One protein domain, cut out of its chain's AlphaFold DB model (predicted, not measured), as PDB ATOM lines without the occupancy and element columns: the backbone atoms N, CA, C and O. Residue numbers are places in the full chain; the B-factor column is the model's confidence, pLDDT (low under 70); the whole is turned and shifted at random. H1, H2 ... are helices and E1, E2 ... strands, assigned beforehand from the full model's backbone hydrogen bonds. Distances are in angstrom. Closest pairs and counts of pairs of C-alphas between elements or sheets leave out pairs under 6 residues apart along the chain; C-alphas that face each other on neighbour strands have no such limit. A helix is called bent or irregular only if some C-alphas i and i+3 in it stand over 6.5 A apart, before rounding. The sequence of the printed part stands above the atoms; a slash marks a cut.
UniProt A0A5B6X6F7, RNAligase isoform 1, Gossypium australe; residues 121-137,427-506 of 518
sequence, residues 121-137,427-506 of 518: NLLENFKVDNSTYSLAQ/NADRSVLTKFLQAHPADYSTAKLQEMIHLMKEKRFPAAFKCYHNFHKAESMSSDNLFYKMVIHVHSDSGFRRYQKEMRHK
ATOM      1  N   ASN A 121     413.279 306.454 265.979       58.22
ATOM      2  CA  ASN A 121     413.380 305.104 266.525       58.22
ATOM      3  C   ASN A 121     414.666 304.356 266.106       58.22
ATOM      4  O   ASN A 121     414.840 303.211 266.513       58.22
ATOM      5  N   LEU A 122     415.578 304.938 265.306       66.69
ATOM      6  CA  LEU A 122     416.833 304.256 264.925       66.69
ATOM      7  C   LEU A 122     417.682 303.896 266.154       66.69
ATOM      8  O   LEU A 122     418.143 302.763 266.283       66.69
ATOM      9  N   LEU A 123     417.853 304.849 267.075       68.25
ATOM     10  CA  LEU A 123     418.656 304.656 268.289       68.25
ATOM     11  C   LEU A 123     418.026 303.636 269.240       68.25
ATOM     12  O   LEU A 123     418.753 302.897 269.904       68.25
ATOM     13  N   GLU A 124     416.696 303.548 269.271       67.38
ATOM     14  CA  GLU A 124     415.953 302.585 270.088       67.38
ATOM     15  C   GLU A 124     416.004 301.173 269.480       67.38
ATOM     16  O   GLU A 124     416.331 300.211 270.180       67.38
ATOM     17  N   ASN A 125     415.791 301.054 268.165       76.38
ATOM     18  CA  ASN A 125     415.719 299.779 267.445       76.38
ATOM     19  C   ASN A 125     417.080 299.110 267.193       76.38
ATOM     20  O   ASN A 125     417.111 297.898 266.981       76.38
ATOM     21  N   PHE A 126     418.192 299.857 267.220       83.19
ATOM     22  CA  PHE A 126     419.539 299.305 267.025       83.19
ATOM     23  C   PHE A 126     419.820 298.153 268.008       83.19
ATOM     24  O   PHE A 126     419.793 298.363 269.226       83.19
ATOM     25  N   LYS A 127     420.098 296.947 267.504       86.31
ATOM     26  CA  LYS A 127     420.429 295.769 268.324       86.31
ATOM     27  C   LYS A 127     421.943 295.598 268.404       86.31
ATOM     28  O   LYS A 127     422.643 295.897 267.450       86.31
ATOM     29  N   VAL A 128     422.423 295.117 269.550       88.56
ATOM     30  CA  VAL A 128     423.831 294.753 269.752       88.56
ATOM     31  C   VAL A 128     423.948 293.235 269.711       88.56
ATOM     32  O   VAL A 128     423.195 292.539 270.392       88.56
ATOM     33  N   ASP A 129     424.901 292.751 268.928       91.19
ATOM     34  CA  ASP A 129     425.254 291.347 268.747       91.19
ATOM     35  C   ASP A 129     426.784 291.150 268.737       91.19
ATOM     36  O   ASP A 129     427.554 292.097 268.908       91.19
ATOM     37  N   ASN A 130     427.235 289.913 268.519       90.19
ATOM     38  CA  ASN A 130     428.659 289.544 268.509       90.19
ATOM     39  C   ASN A 130     429.454 290.142 267.325       90.19
ATOM     40  O   ASN A 130     430.679 290.061 267.299       90.19
ATOM     41  N   SER A 131     428.772 290.717 266.333       91.94
ATOM     42  CA  SER A 131     429.352 291.450 265.198       91.94
ATOM     43  C   SER A 131     429.330 292.969 265.404       91.94
ATOM     44  O   SER A 131     429.856 293.711 264.576       91.94
ATOM     45  N   THR A 132     428.750 293.451 266.506       93.75
ATOM     46  CA  THR A 132     428.593 294.876 266.783       93.75
ATOM     47  C   THR A 132     429.839 295.449 267.452       93.75
ATOM     48  O   THR A 132     430.156 295.129 268.601       93.75
ATOM     49  N   TYR A 133     430.506 296.367 266.754       94.88
ATOM     50  CA  TYR A 133     431.660 297.107 267.264       94.88
ATOM     51  C   TYR A 133     431.299 298.553 267.618       94.88
ATOM     52  O   TYR A 133     430.361 299.138 267.082       94.88
ATOM     53  N   SER A 134     432.077 299.148 268.518       94.69
ATOM     54  CA  SER A 134     431.995 300.560 268.885       94.69
ATOM     55  C   SER A 134     433.353 301.237 268.728       94.69
ATOM     56  O   SER A 134     434.389 300.643 269.025       94.69
ATOM     57  N   LEU A 135     433.344 302.493 268.283       93.25
ATOM     58  CA  LEU A 135     434.526 303.346 268.191       93.25
ATOM     59  C   LEU A 135     434.226 304.678 268.882       93.25
ATOM     60  O   LEU A 135     433.302 305.391 268.493       93.25
ATOM     61  N   ALA A 136     435.008 305.020 269.899       91.88
ATOM     62  CA  ALA A 136     434.885 306.266 270.640       91.88
ATOM     63  C   ALA A 136     436.100 307.167 270.407       91.88
ATOM     64  O   ALA A 136     437.246 306.753 270.560       91.88
ATOM     65  N   GLN A 137     435.840 308.437 270.105       90.25
ATOM     66  CA  GLN A 137     436.870 309.461 269.969       90.25
ATOM     67  C   GLN A 137     436.647 310.559 271.003       90.25
ATOM     68  O   GLN A 137     435.554 311.120 271.096       90.25
ATOM     69  N   ASN A 427     418.925 315.395 272.531       73.50
ATOM     70  CA  ASN A 427     419.117 314.314 273.512       73.50
ATOM     71  C   ASN A 427     418.871 312.931 272.885       73.50
ATOM     72  O   ASN A 427     417.746 312.616 272.519       73.50
ATOM     73  N   ALA A 428     419.901 312.084 272.836       70.06
ATOM     74  CA  ALA A 428     419.757 310.692 272.416       70.06
ATOM     75  C   ALA A 428     419.269 309.805 273.578       70.06
ATOM     76  O   ALA A 428     419.499 310.113 274.753       70.06
ATOM     77  N   ASP A 429     418.641 308.674 273.245       74.06
ATOM     78  CA  ASP A 429     418.157 307.687 274.215       74.06
ATOM     79  C   ASP A 429     419.268 307.219 275.186       74.06
ATOM     80  O   ASP A 429     420.432 307.014 274.832       74.06
ATOM     81  N   ARG A 430     418.892 307.006 276.450       72.69
ATOM     82  CA  ARG A 430     419.756 306.439 277.490       72.69
ATOM     83  C   ARG A 430     420.190 305.003 277.181       72.69
ATOM     84  O   ARG A 430     421.239 304.598 277.689       72.69
ATOM     85  N   SER A 431     419.443 304.237 276.375       82.00
ATOM     86  CA  SER A 431     419.861 302.880 275.985       82.00
ATOM     87  C   SER A 431     421.165 302.875 275.182       82.00
ATOM     88  O   SER A 431     421.941 301.931 275.319       82.00
ATOM     89  N   VAL A 432     421.476 303.954 274.450       87.06
ATOM     90  CA  VAL A 432     422.713 304.121 273.661       87.06
ATOM     91  C   VAL A 432     423.964 303.891 274.511       87.06
ATOM     92  O   VAL A 432     424.886 303.200 274.085       87.06
ATOM     93  N   LEU A 433     423.975 304.380 275.755       90.81
ATOM     94  CA  LEU A 433     425.074 304.142 276.695       90.81
ATOM     95  C   LEU A 433     425.211 302.660 277.071       90.81
ATOM     96  O   LEU A 433     426.319 302.185 277.295       90.81
ATOM     97  N   THR A 434     424.103 301.932 277.194       90.69
ATOM     98  CA  THR A 434     424.127 300.490 277.471       90.69
ATOM     99  C   THR A 434     424.616 299.726 276.244       90.69
ATOM    100  O   THR A 434     425.513 298.901 276.385       90.69
ATOM    101  N   LYS A 435     424.135 300.081 275.047       91.88
ATOM    102  CA  LYS A 435     424.557 299.489 273.769       91.88
ATOM    103  C   LYS A 435     426.059 299.683 273.523       91.88
ATOM    104  O   LYS A 435     426.763 298.720 273.242       91.88
ATOM    105  N   PHE A 436     426.578 300.889 273.768       93.75
ATOM    106  CA  PHE A 436     428.014 301.201 273.727       93.75
ATOM    107  C   PHE A 436     428.870 300.351 274.675       93.75
ATOM    108  O   PHE A 436     430.019 300.052 274.366       93.75
ATOM    109  N   LEU A 437     428.338 299.980 275.842       94.62
ATOM    110  CA  LEU A 437     429.047 299.163 276.833       94.62
ATOM    111  C   LEU A 437     428.919 297.653 276.568       94.62
ATOM    112  O   LEU A 437     429.673 296.884 277.153       94.62
ATOM    113  N   GLN A 438     427.975 297.242 275.719       94.19
ATOM    114  CA  GLN A 438     427.784 295.855 275.284       94.19
ATOM    115  C   GLN A 438     428.564 295.532 274.001       94.19
ATOM    116  O   GLN A 438     429.031 294.409 273.849       94.19
ATOM    117  N   ALA A 439     428.704 296.503 273.094       95.31
ATOM    118  CA  ALA A 439     429.428 296.353 271.834       95.31
ATOM    119  C   ALA A 439     430.934 296.118 272.044       95.31
ATOM    120  O   ALA A 439     431.549 296.673 272.960       95.31
ATOM    121  N   HIS A 440     431.560 295.357 271.149       96.69
ATOM    122  CA  HIS A 440     433.003 295.127 271.187       96.69
ATOM    123  C   HIS A 440     433.772 296.436 270.905       96.69
ATOM    124  O   HIS A 440     433.391 297.191 270.008       96.69
ATOM    125  N   PRO A 441     434.846 296.767 271.644       96.06
ATOM    126  CA  PRO A 441     435.649 297.946 271.340       96.06
ATOM    127  C   PRO A 441     436.479 297.715 270.071       96.06
ATOM    128  O   PRO A 441     437.235 296.749 269.991       96.06
ATOM    129  N   ALA A 442     436.368 298.616 269.095       95.19
ATOM    130  CA  ALA A 442     437.142 298.565 267.851       95.19
ATOM    131  C   ALA A 442     438.626 298.934 268.048       95.19
ATOM    132  O   ALA A 442     439.465 298.573 267.227       95.19
ATOM    133  N   ASP A 443     438.961 299.656 269.123       93.38
ATOM    134  CA  ASP A 443     440.331 300.047 269.456       93.38
ATOM    135  C   ASP A 443     440.592 300.088 270.976       93.38
ATOM    136  O   ASP A 443     439.685 300.027 271.814       93.38
ATOM    137  N   TYR A 444     441.870 300.226 271.342       90.88
ATOM    138  CA  TYR A 444     442.312 300.309 272.737       90.88
ATOM    139  C   TYR A 444     441.746 301.533 273.478       90.88
ATOM    140  O   TYR A 444     441.450 301.443 274.673       90.88
ATOM    141  N   SER A 445     441.542 302.663 272.789       90.25
ATOM    142  CA  SER A 445     440.955 303.875 273.381       90.25
ATOM    143  C   SER A 445     439.508 303.643 273.800       90.25
ATOM    144  O   SER A 445     439.112 303.993 274.912       90.25
ATOM    145  N   THR A 446     438.727 302.996 272.933       93.62
ATOM    146  CA  THR A 446     437.333 302.641 273.198       93.62
ATOM    147  C   THR A 446     437.243 301.628 274.329       93.62
ATOM    148  O   THR A 446     436.463 301.839 275.255       93.62
ATOM    149  N   ALA A 447     438.105 300.604 274.339       93.75
ATOM    150  CA  ALA A 447     438.185 299.643 275.440       93.75
ATOM    151  C   ALA A 447     438.476 300.334 276.788       93.75
ATOM    152  O   ALA A 447     437.861 300.013 277.808       93.75
ATOM    153  N   LYS A 448     439.367 301.336 276.804       91.69
ATOM    154  CA  LYS A 448     439.692 302.108 278.014       91.69
ATOM    155  C   LYS A 448     438.585 303.070 278.439       91.69
ATOM    156  O   LYS A 448     438.352 303.226 279.641       91.69
ATOM    157  N   LEU A 449     437.848 303.655 277.495       91.81
ATOM    158  CA  LEU A 449     436.654 304.444 277.803       91.81
ATOM    159  C   LEU A 449     435.527 303.557 278.363       91.81
ATOM    160  O   LEU A 449     434.909 303.914 279.367       91.81
ATOM    161  N   GLN A 450     435.298 302.382 277.772       94.69
ATOM    162  CA  GLN A 450     434.365 301.378 278.286       94.69
ATOM    163  C   GLN A 450     434.759 300.913 279.698       94.69
ATOM    164  O   GLN A 450     433.889 300.869 280.566       94.69
ATOM    165  N   GLU A 451     436.037 300.612 279.967       94.25
ATOM    166  CA  GLU A 451     436.526 300.229 281.306       94.25
ATOM    167  C   GLU A 451     436.240 301.328 282.345       94.25
ATOM    168  O   GLU A 451     435.698 301.055 283.420       94.25
ATOM    169  N   MET A 452     436.553 302.586 282.008       92.06
ATOM    170  CA  MET A 452     436.301 303.742 282.870       92.06
ATOM    171  C   MET A 452     434.811 303.879 283.215       92.06
ATOM    172  O   MET A 452     434.461 304.031 284.388       92.06
ATOM    173  N   ILE A 453     433.932 303.802 282.214       93.81
ATOM    174  CA  ILE A 453     432.484 303.967 282.393       93.81
ATOM    175  C   ILE A 453     431.877 302.772 283.146       93.81
ATOM    176  O   ILE A 453     431.045 302.981 284.035       93.81
ATOM    177  N   HIS A 454     432.318 301.542 282.863       95.00
ATOM    178  CA  HIS A 454     431.932 300.353 283.629       95.00
ATOM    179  C   HIS A 454     432.253 300.528 285.113       95.00
ATOM    180  O   HIS A 454     431.352 300.409 285.941       95.00
ATOM    181  N   LEU A 455     433.492 300.902 285.453       94.44
ATOM    182  CA  LEU A 455     433.910 301.128 286.838       94.44
ATOM    183  C   LEU A 455     433.079 302.229 287.521       94.44
ATOM    184  O   LEU A 455     432.643 302.065 288.661       94.44
ATOM    185  N   MET A 456     432.812 303.339 286.824       93.00
ATOM    186  CA  MET A 456     431.982 304.433 287.345       93.00
ATOM    187  C   MET A 456     430.540 303.991 287.642       93.00
ATOM    188  O   MET A 456     429.981 304.401 288.663       93.00
ATOM    189  N   LYS A 457     429.942 303.147 286.789       92.81
ATOM    190  CA  LYS A 457     428.584 302.605 286.978       92.81
ATOM    191  C   LYS A 457     428.554 301.532 288.074       92.81
ATOM    192  O   LYS A 457     427.741 301.632 288.990       92.81
ATOM    193  N   GLU A 458     429.474 300.569 288.034       94.00
ATOM    194  CA  GLU A 458     429.605 299.461 288.995       94.00
ATOM    195  C   GLU A 458     429.806 299.979 290.428       94.00
ATOM    196  O   GLU A 458     429.051 299.635 291.339       94.00
ATOM    197  N   LYS A 459     430.760 300.898 290.629       93.44
ATOM    198  CA  LYS A 459     431.032 301.507 291.942       93.44
ATOM    199  C   LYS A 459     430.056 302.631 292.313       93.44
ATOM    200  O   LYS A 459     430.213 303.231 293.380       93.44
ATOM    201  N   ARG A 460     429.062 302.945 291.471       92.25
ATOM    202  CA  ARG A 460     428.083 304.037 291.659       92.25
ATOM    203  C   ARG A 460     428.772 305.360 292.030       92.25
ATOM    204  O   ARG A 460     428.628 305.888 293.139       92.25
ATOM    205  N   PHE A 461     429.614 305.859 291.129       91.00
ATOM    206  CA  PHE A 461     430.224 307.184 291.253       91.00
ATOM    207  C   PHE A 461     429.223 308.270 290.818       91.00
ATOM    208  O   PHE A 461     428.443 308.035 289.897       91.00
ATOM    209  N   PRO A 462     429.200 309.448 291.476       89.31
ATOM    210  CA  PRO A 462     428.239 310.507 291.175       89.31
ATOM    211  C   PRO A 462     428.602 311.194 289.854       89.31
ATOM    212  O   PRO A 462     429.367 312.159 289.835       89.31
ATOM    213  N   ALA A 463     428.073 310.673 288.750       90.06
ATOM    214  CA  ALA A 463     428.293 311.189 287.408       90.06
ATOM    215  C   ALA A 463     427.076 310.954 286.502       90.06
ATOM    216  O   ALA A 463     426.381 309.945 286.634       90.06
ATOM    217  N   ALA A 464     426.874 311.858 285.548       89.19
ATOM    218  CA  ALA A 464     425.913 311.724 284.465       89.19
ATOM    219  C   ALA A 464     426.630 311.498 283.131       89.19
ATOM    220  O   ALA A 464     427.658 312.111 282.842       89.19
ATOM    221  N   PHE A 465     426.016 310.664 282.301       90.81
ATOM    222  CA  PHE A 465     426.428 310.375 280.934       90.81
ATOM    223  C   PHE A 465     425.307 310.873 280.021       90.81
ATOM    224  O   PHE A 465     424.261 310.232 279.917       90.81
ATOM    225  N   LYS A 466     425.476 312.061 279.434       89.56
ATOM    226  CA  LYS A 466     424.486 312.648 278.521       89.56
ATOM    227  C   LYS A 466     424.868 312.287 277.090       89.56
ATOM    228  O   LYS A 466     425.934 312.695 276.633       89.56
ATOM    229  N   CYS A 467     424.024 311.517 276.411       88.75
ATOM    230  CA  CYS A 467     424.203 311.177 275.002       88.75
ATOM    231  C   CYS A 467     423.385 312.142 274.140       88.75
ATOM    232  O   CYS A 467     422.271 312.516 274.506       88.75
ATOM    233  N   TYR A 468     423.944 312.542 273.002       86.00
ATOM    234  CA  TYR A 468     423.357 313.502 272.078       86.00
ATOM    235  C   TYR A 468     423.491 313.013 270.636       86.00
ATOM    236  O   TYR A 468     424.526 312.451 270.291       86.00
ATOM    237  N   HIS A 469     422.503 313.262 269.780       82.12
ATOM    238  CA  HIS A 469     422.606 312.979 268.343       82.12
ATOM    239  C   HIS A 469     423.822 313.704 267.730       82.12
ATOM    240  O   HIS A 469     424.137 314.833 268.116       82.12
ATOM    241  N   ASN A 470     424.520 313.063 266.784       83.19
ATOM    242  CA  ASN A 470     425.643 313.679 266.074       83.19
ATOM    243  C   ASN A 470     425.219 314.177 264.683       83.19
ATOM    244  O   ASN A 470     425.398 313.483 263.683       83.19
ATOM    245  N   PHE A 471     424.679 315.394 264.631       76.19
ATOM    246  CA  PHE A 471     424.134 316.017 263.417       76.19
ATOM    247  C   PHE A 471     425.162 316.111 262.273       76.19
ATOM    248  O   PHE A 471     424.823 315.830 261.130       76.19
ATOM    249  N   HIS A 472     426.443 316.323 262.604       76.69
ATOM    250  CA  HIS A 472     427.589 316.310 261.674       76.69
ATOM    251  C   HIS A 472     427.774 314.985 260.901       76.69
ATOM    252  O   HIS A 472     428.563 314.922 259.962       76.69
ATOM    253  N   LYS A 473     427.116 313.893 261.321       77.69
ATOM    254  CA  LYS A 473     427.122 312.578 260.646       77.69
ATOM    255  C   LYS A 473     425.698 312.038 260.427       77.69
ATOM    256  O   LYS A 473     425.502 310.830 260.324       77.69
ATOM    257  N   ALA A 474     424.704 312.928 260.341       72.88
ATOM    258  CA  ALA A 474     423.297 312.581 260.125       72.88
ATOM    259  C   ALA A 474     423.066 311.769 258.840       72.88
ATOM    260  O   ALA A 474     422.357 310.764 258.858       72.88
ATOM    261  N   GLU A 475     423.710 312.165 257.741       72.44
ATOM    262  CA  GLU A 475     423.617 311.472 256.447       72.44
ATOM    263  C   GLU A 475     424.229 310.063 256.487       72.44
ATOM    264  O   GLU A 475     423.823 309.187 255.729       72.44
ATOM    265  N   SER A 476     425.153 309.816 257.422       77.12
ATOM    266  CA  SER A 476     425.779 308.511 257.649       77.12
ATOM    267  C   SER A 476     424.940 307.563 258.527       77.12
ATOM    268  O   SER A 476     425.329 306.410 258.699       77.12
ATOM    269  N   MET A 477     423.815 308.006 259.108       71.88
ATOM    270  CA  MET A 477     423.000 307.174 260.009       71.88
ATOM    271  C   MET A 477     422.110 306.168 259.251       71.88
ATOM    272  O   MET A 477     421.091 306.534 258.643       71.88
ATOM    273  N   SER A 478     422.460 304.882 259.362       73.06
ATOM    274  CA  SER A 478     421.686 303.729 258.867       73.06
ATOM    275  C   SER A 478     421.054 302.928 260.018       73.06
ATOM    276  O   SER A 478     421.110 303.333 261.178       73.06
ATOM    277  N   SER A 479     420.441 301.782 259.707       71.00
ATOM    278  CA  SER A 479     420.051 300.754 260.688       71.00
ATOM    279  C   SER A 479     421.240 300.149 261.446       71.00
ATOM    280  O   SER A 479     421.058 299.606 262.532       71.00
ATOM    281  N   ASP A 480     422.440 300.269 260.880       77.12
ATOM    282  CA  ASP A 480     423.639 299.490 261.215       77.12
ATOM    283  C   ASP A 480     424.799 300.396 261.673       77.12
ATOM    284  O   ASP A 480     425.764 299.914 262.261       77.12
ATOM    285  N   ASN A 481     424.692 301.715 261.466       82.12
ATOM    286  CA  ASN A 481     425.697 302.707 261.853       82.12
ATOM    287  C   ASN A 481     425.091 303.816 262.723       82.12
ATOM    288  O   ASN A 481     424.198 304.551 262.295       82.12
ATOM    289  N   LEU A 482     425.614 303.954 263.946       84.81
ATOM    290  CA  LEU A 482     425.058 304.807 264.996       84.81
ATOM    291  C   LEU A 482     426.045 305.905 265.421       84.81
ATOM    292  O   LEU A 482     427.110 305.610 265.960       84.81
ATOM    293  N   PHE A 483     425.672 307.177 265.250       86.31
ATOM    294  CA  PHE A 483     426.541 308.318 265.563       86.31
ATOM    295  C   PHE A 483     425.939 309.240 266.632       86.31
ATOM    296  O   PHE A 483     424.870 309.825 266.454       86.31
ATOM    297  N   TYR A 484     426.658 309.408 267.743       87.81
ATOM    298  CA  TYR A 484     426.252 310.250 268.870       87.81
ATOM    299  C   TYR A 484     427.474 310.903 269.548       87.81
ATOM    300  O   TYR A 484     428.580 310.364 269.529       87.81
ATOM    301  N   LYS A 485     427.279 312.078 270.154       89.06
ATOM    302  CA  LYS A 485     428.252 312.779 271.012       89.06
ATOM    303  C   LYS A 485     427.903 312.485 272.481       89.06
ATOM    304  O   LYS A 485     426.732 312.528 272.852       89.06
ATOM    305  N   MET A 486     428.885 312.196 273.341       90.88
ATOM    306  CA  MET A 486     428.653 311.898 274.768       90.88
ATOM    307  C   MET A 486     429.398 312.872 275.684       90.88
ATOM    308  O   MET A 486     430.614 313.009 275.592       90.88
ATOM    309  N   VAL A 487     428.673 313.491 276.619       90.12
ATOM    310  CA  VAL A 487     429.233 314.335 277.685       90.12
ATOM    311  C   VAL A 487     429.230 313.561 279.002       90.12
ATOM    312  O   VAL A 487     428.174 313.138 279.482       90.12
ATOM    313  N   ILE A 488     430.413 313.398 279.598       89.06
ATOM    314  CA  ILE A 488     430.613 312.744 280.897       89.06
ATOM    315  C   ILE A 488     430.818 313.825 281.962       89.06
ATOM    316  O   ILE A 488     431.877 314.443 282.024       89.06
ATOM    317  N   HIS A 489     429.817 314.053 282.814       87.12
ATOM    318  CA  HIS A 489     429.867 315.066 283.872       87.12
ATOM    319  C   HIS A 489     429.927 314.401 285.252       87.12
ATOM    320  O   HIS A 489     428.961 313.778 285.685       87.12
ATOM    321  N   VAL A 490     431.047 314.556 285.964       86.69
ATOM    322  CA  VAL A 490     431.255 314.023 287.323       86.69
ATOM    323  C   VAL A 490     430.912 315.100 288.356       86.69
ATOM    324  O   VAL A 490     431.584 316.122 288.440       86.69
ATOM    325  N   HIS A 491     429.870 314.870 289.154       81.12
ATOM    326  CA  HIS A 491     429.145 315.922 289.878       81.12
ATOM    327  C   HIS A 491     429.805 316.447 291.162       81.12
ATOM    328  O   HIS A 491     429.278 317.373 291.768       81.12
ATOM    329  N   SER A 492     430.885 315.836 291.660       80.19
ATOM    330  CA  SER A 492     431.539 316.313 292.889       80.19
ATOM    331  C   SER A 492     432.946 315.758 293.096       80.19
ATOM    332  O   SER A 492     433.290 314.673 292.619       80.19
ATOM    333  N   ASP A 493     433.718 316.429 293.954       77.06
ATOM    334  CA  ASP A 493     435.007 315.957 294.481       77.06
ATOM    335  C   ASP A 493     434.947 314.596 295.187       77.06
ATOM    336  O   ASP A 493     435.983 313.965 295.395       77.06
ATOM    337  N   SER A 494     433.763 314.109 295.578       84.31
ATOM    338  CA  SER A 494     433.631 312.733 296.067       84.31
ATOM    339  C   SER A 494     433.820 311.706 294.943       84.31
ATOM    340  O   SER A 494     434.452 310.679 295.170       84.31
ATOM    341  N   GLY A 495     433.359 311.995 293.719       86.56
ATOM    342  CA  GLY A 495     433.543 311.131 292.551       86.56
ATOM    343  C   GLY A 495     435.008 311.034 292.137       86.56
ATOM    344  O   GLY A 495     435.552 309.934 292.072       86.56
ATOM    345  N   PHE A 496     435.670 312.181 291.966       84.88
ATOM    346  CA  PHE A 496     437.094 312.241 291.612       84.88
ATOM    347  C   PHE A 496     437.984 311.533 292.639       84.88
ATOM    348  O   PHE A 496     438.777 310.673 292.263       84.88
ATOM    349  N   ARG A 497     437.818 311.809 293.942       85.31
ATOM    350  CA  ARG A 497     438.626 311.159 294.993       85.31
ATOM    351  C   ARG A 497     438.365 309.653 295.108       85.31
ATOM    352  O   ARG A 497     439.295 308.907 295.405       85.31
ATOM    353  N   ARG A 498     437.134 309.187 294.848       90.12
ATOM    354  CA  ARG A 498     436.815 307.747 294.789       90.12
ATOM    355  C   ARG A 498     437.473 307.087 293.576       90.12
ATOM    356  O   ARG A 498     438.169 306.094 293.754       90.12
ATOM    357  N   TYR A 499     437.360 307.669 292.383       89.88
ATOM    358  CA  TYR A 499     438.011 307.142 291.178       89.88
ATOM    359  C   TYR A 499     439.543 307.123 291.305       89.88
ATOM    360  O   TYR A 499     440.181 306.104 291.053       89.88
ATOM    361  N   GLN A 500     440.142 308.209 291.798       87.00
ATOM    362  CA  GLN A 500     441.587 308.298 292.034       87.00
ATOM    363  C   GLN A 500     442.071 307.314 293.121       87.00
ATOM    364  O   GLN A 500     443.256 306.990 293.161       87.00
ATOM    365  N   LYS A 501     441.189 306.804 293.997       90.06
ATOM    366  CA  LYS A 501     441.511 305.669 294.876       90.06
ATOM    367  C   LYS A 501     441.588 304.366 294.075       90.06
ATOM    368  O   LYS A 501     442.557 303.633 294.256       90.06
ATOM    369  N   GLU A 502     440.635 304.087 293.186       92.75
ATOM    370  CA  GLU A 502     440.670 302.890 292.328       92.75
ATOM    371  C   GLU A 502     441.921 302.872 291.432       92.75
ATOM    372  O   GLU A 502     442.596 301.848 291.364       92.75
ATOM    373  N   MET A 503     442.324 304.014 290.852       89.50
ATOM    374  CA  MET A 503     443.560 304.136 290.049       89.50
ATOM    375  C   MET A 503     444.829 303.668 290.781       89.50
ATOM    376  O   MET A 503     445.730 303.121 290.156       89.50
ATOM    377  N   ARG A 504     444.907 303.829 292.109       88.12
ATOM    378  CA  ARG A 504     446.059 303.362 292.913       88.12
ATOM    379  C   ARG A 504     446.121 301.835 293.033       88.12
ATOM    380  O   ARG A 504     447.183 301.299 293.320       88.12
ATOM    381  N   HIS A 505     444.991 301.155 292.837       89.75
ATOM    382  CA  HIS A 505     444.876 299.693 292.838       89.75
ATOM    383  C   HIS A 505     444.876 299.127 291.405       89.75
ATOM    384  O   HIS A 505     445.202 297.962 291.204       89.75
ATOM    385  N   LYS A 506     444.528 299.954 290.407       89.25
ATOM    386  CA  LYS A 506     444.536 299.643 288.972       89.25
ATOM    387  C   LYS A 506     445.249 300.760 288.180       89.25
ATOM    388  O   LYS A 506     444.572 301.612 287.601       89.25
TER     389      LYS A 506
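Overview. This is residues 121 to 137 and 427 to 506 of the 518 residues of the protein "RNAligase isoform 1" of Gossypium australe (UniProt A0A5B6X6F7). A long ribbon of two antiparallel strands, E1 and E2, has helices H2 and H3 over one of its faces, H4 at one end and H5 at the other. The short H1 packs on H2, and the unnamed stretch of residues 126 to 137 follows it, with residues 133 to 134 paired in parallel to residues 440 to 441. The printed part has 97 residues, with five named helices and two named strands in the order H1, H2, H3, E1, H4, E2, H5, and its class is mixed, helices and strands. The whole is compact, with a radius of gyration of the C-alphas of 14.5 A, and its outline is elongated, with spans of 42 by 26 by 20 A.

Arrangement. H1, residues 122 to 125, touches H2, residues 431 to 438, where the closest C-alphas, of Leu 123 and Val 432, are 6.8 A apart. H2 only just touches H3, residues 444 to 458, with 3 pairs of C-alphas within 8 A, the closest being Leu 437 and Gln 450 at 5.9 A. H3 touches H2 with residues 450 to 454 alone. The two helices run opposite ways at a steep tilt of 65 degrees. The closest C-alphas of H2 and E1, residues 463 to 469, are those of Leu 433 and Cys 467, 7.3 A apart. E1 is antiparallel to its neighbour E2, residues 484 to 490, at 163 degrees between directions; N 466 and O 487 are 2.9 A apart and N 485 and O 468 2.8 A, within hydrogen-bond range. H4, residues 471 to 476, is near E2 and apart from H1, H2 and H3. H5, residues 493 to 505, is close to H3 but not clearly touching, with the C-alphas of Met 456 and Tyr 499 closest at 7.6 A. In H2 and H3 every O i to N i+4 pair is within hydrogen-bond range; in H5 it is 7 of 9, in H4 0 of 2 with 2 of 3 O i to N i+3 pairs, and H1 is too short for an O i to N i+4 pair.

Along the chain. H1 begins at C-alpha 122, (416.833, 304.256, 264.925). H2 is 10.6 A long and H3 20.7 A. E1 is 20.0 A long, from C-alpha 463 at (428.293, 311.189, 287.408), and E2 is 19.5 A. H4 is irregular, with C-alphas 472 and 475 8.2 A apart. H5 is 19.1 A long and ends at C-alpha 505, (444.876, 299.693, 292.838).

Size, cuts and confidence. The two C-alphas farthest apart are those of Glu 475 and His 505, at 43.8 A. Residues 138 to 426 are not printed, and C-alphas 137 and 427 are 18.7 A apart across the cut. Of the links that are printed whole, H4 to E2 is short and the others are tight. The mean pLDDT of the printed part is 86.5, and residues 121 to 124 are under 70.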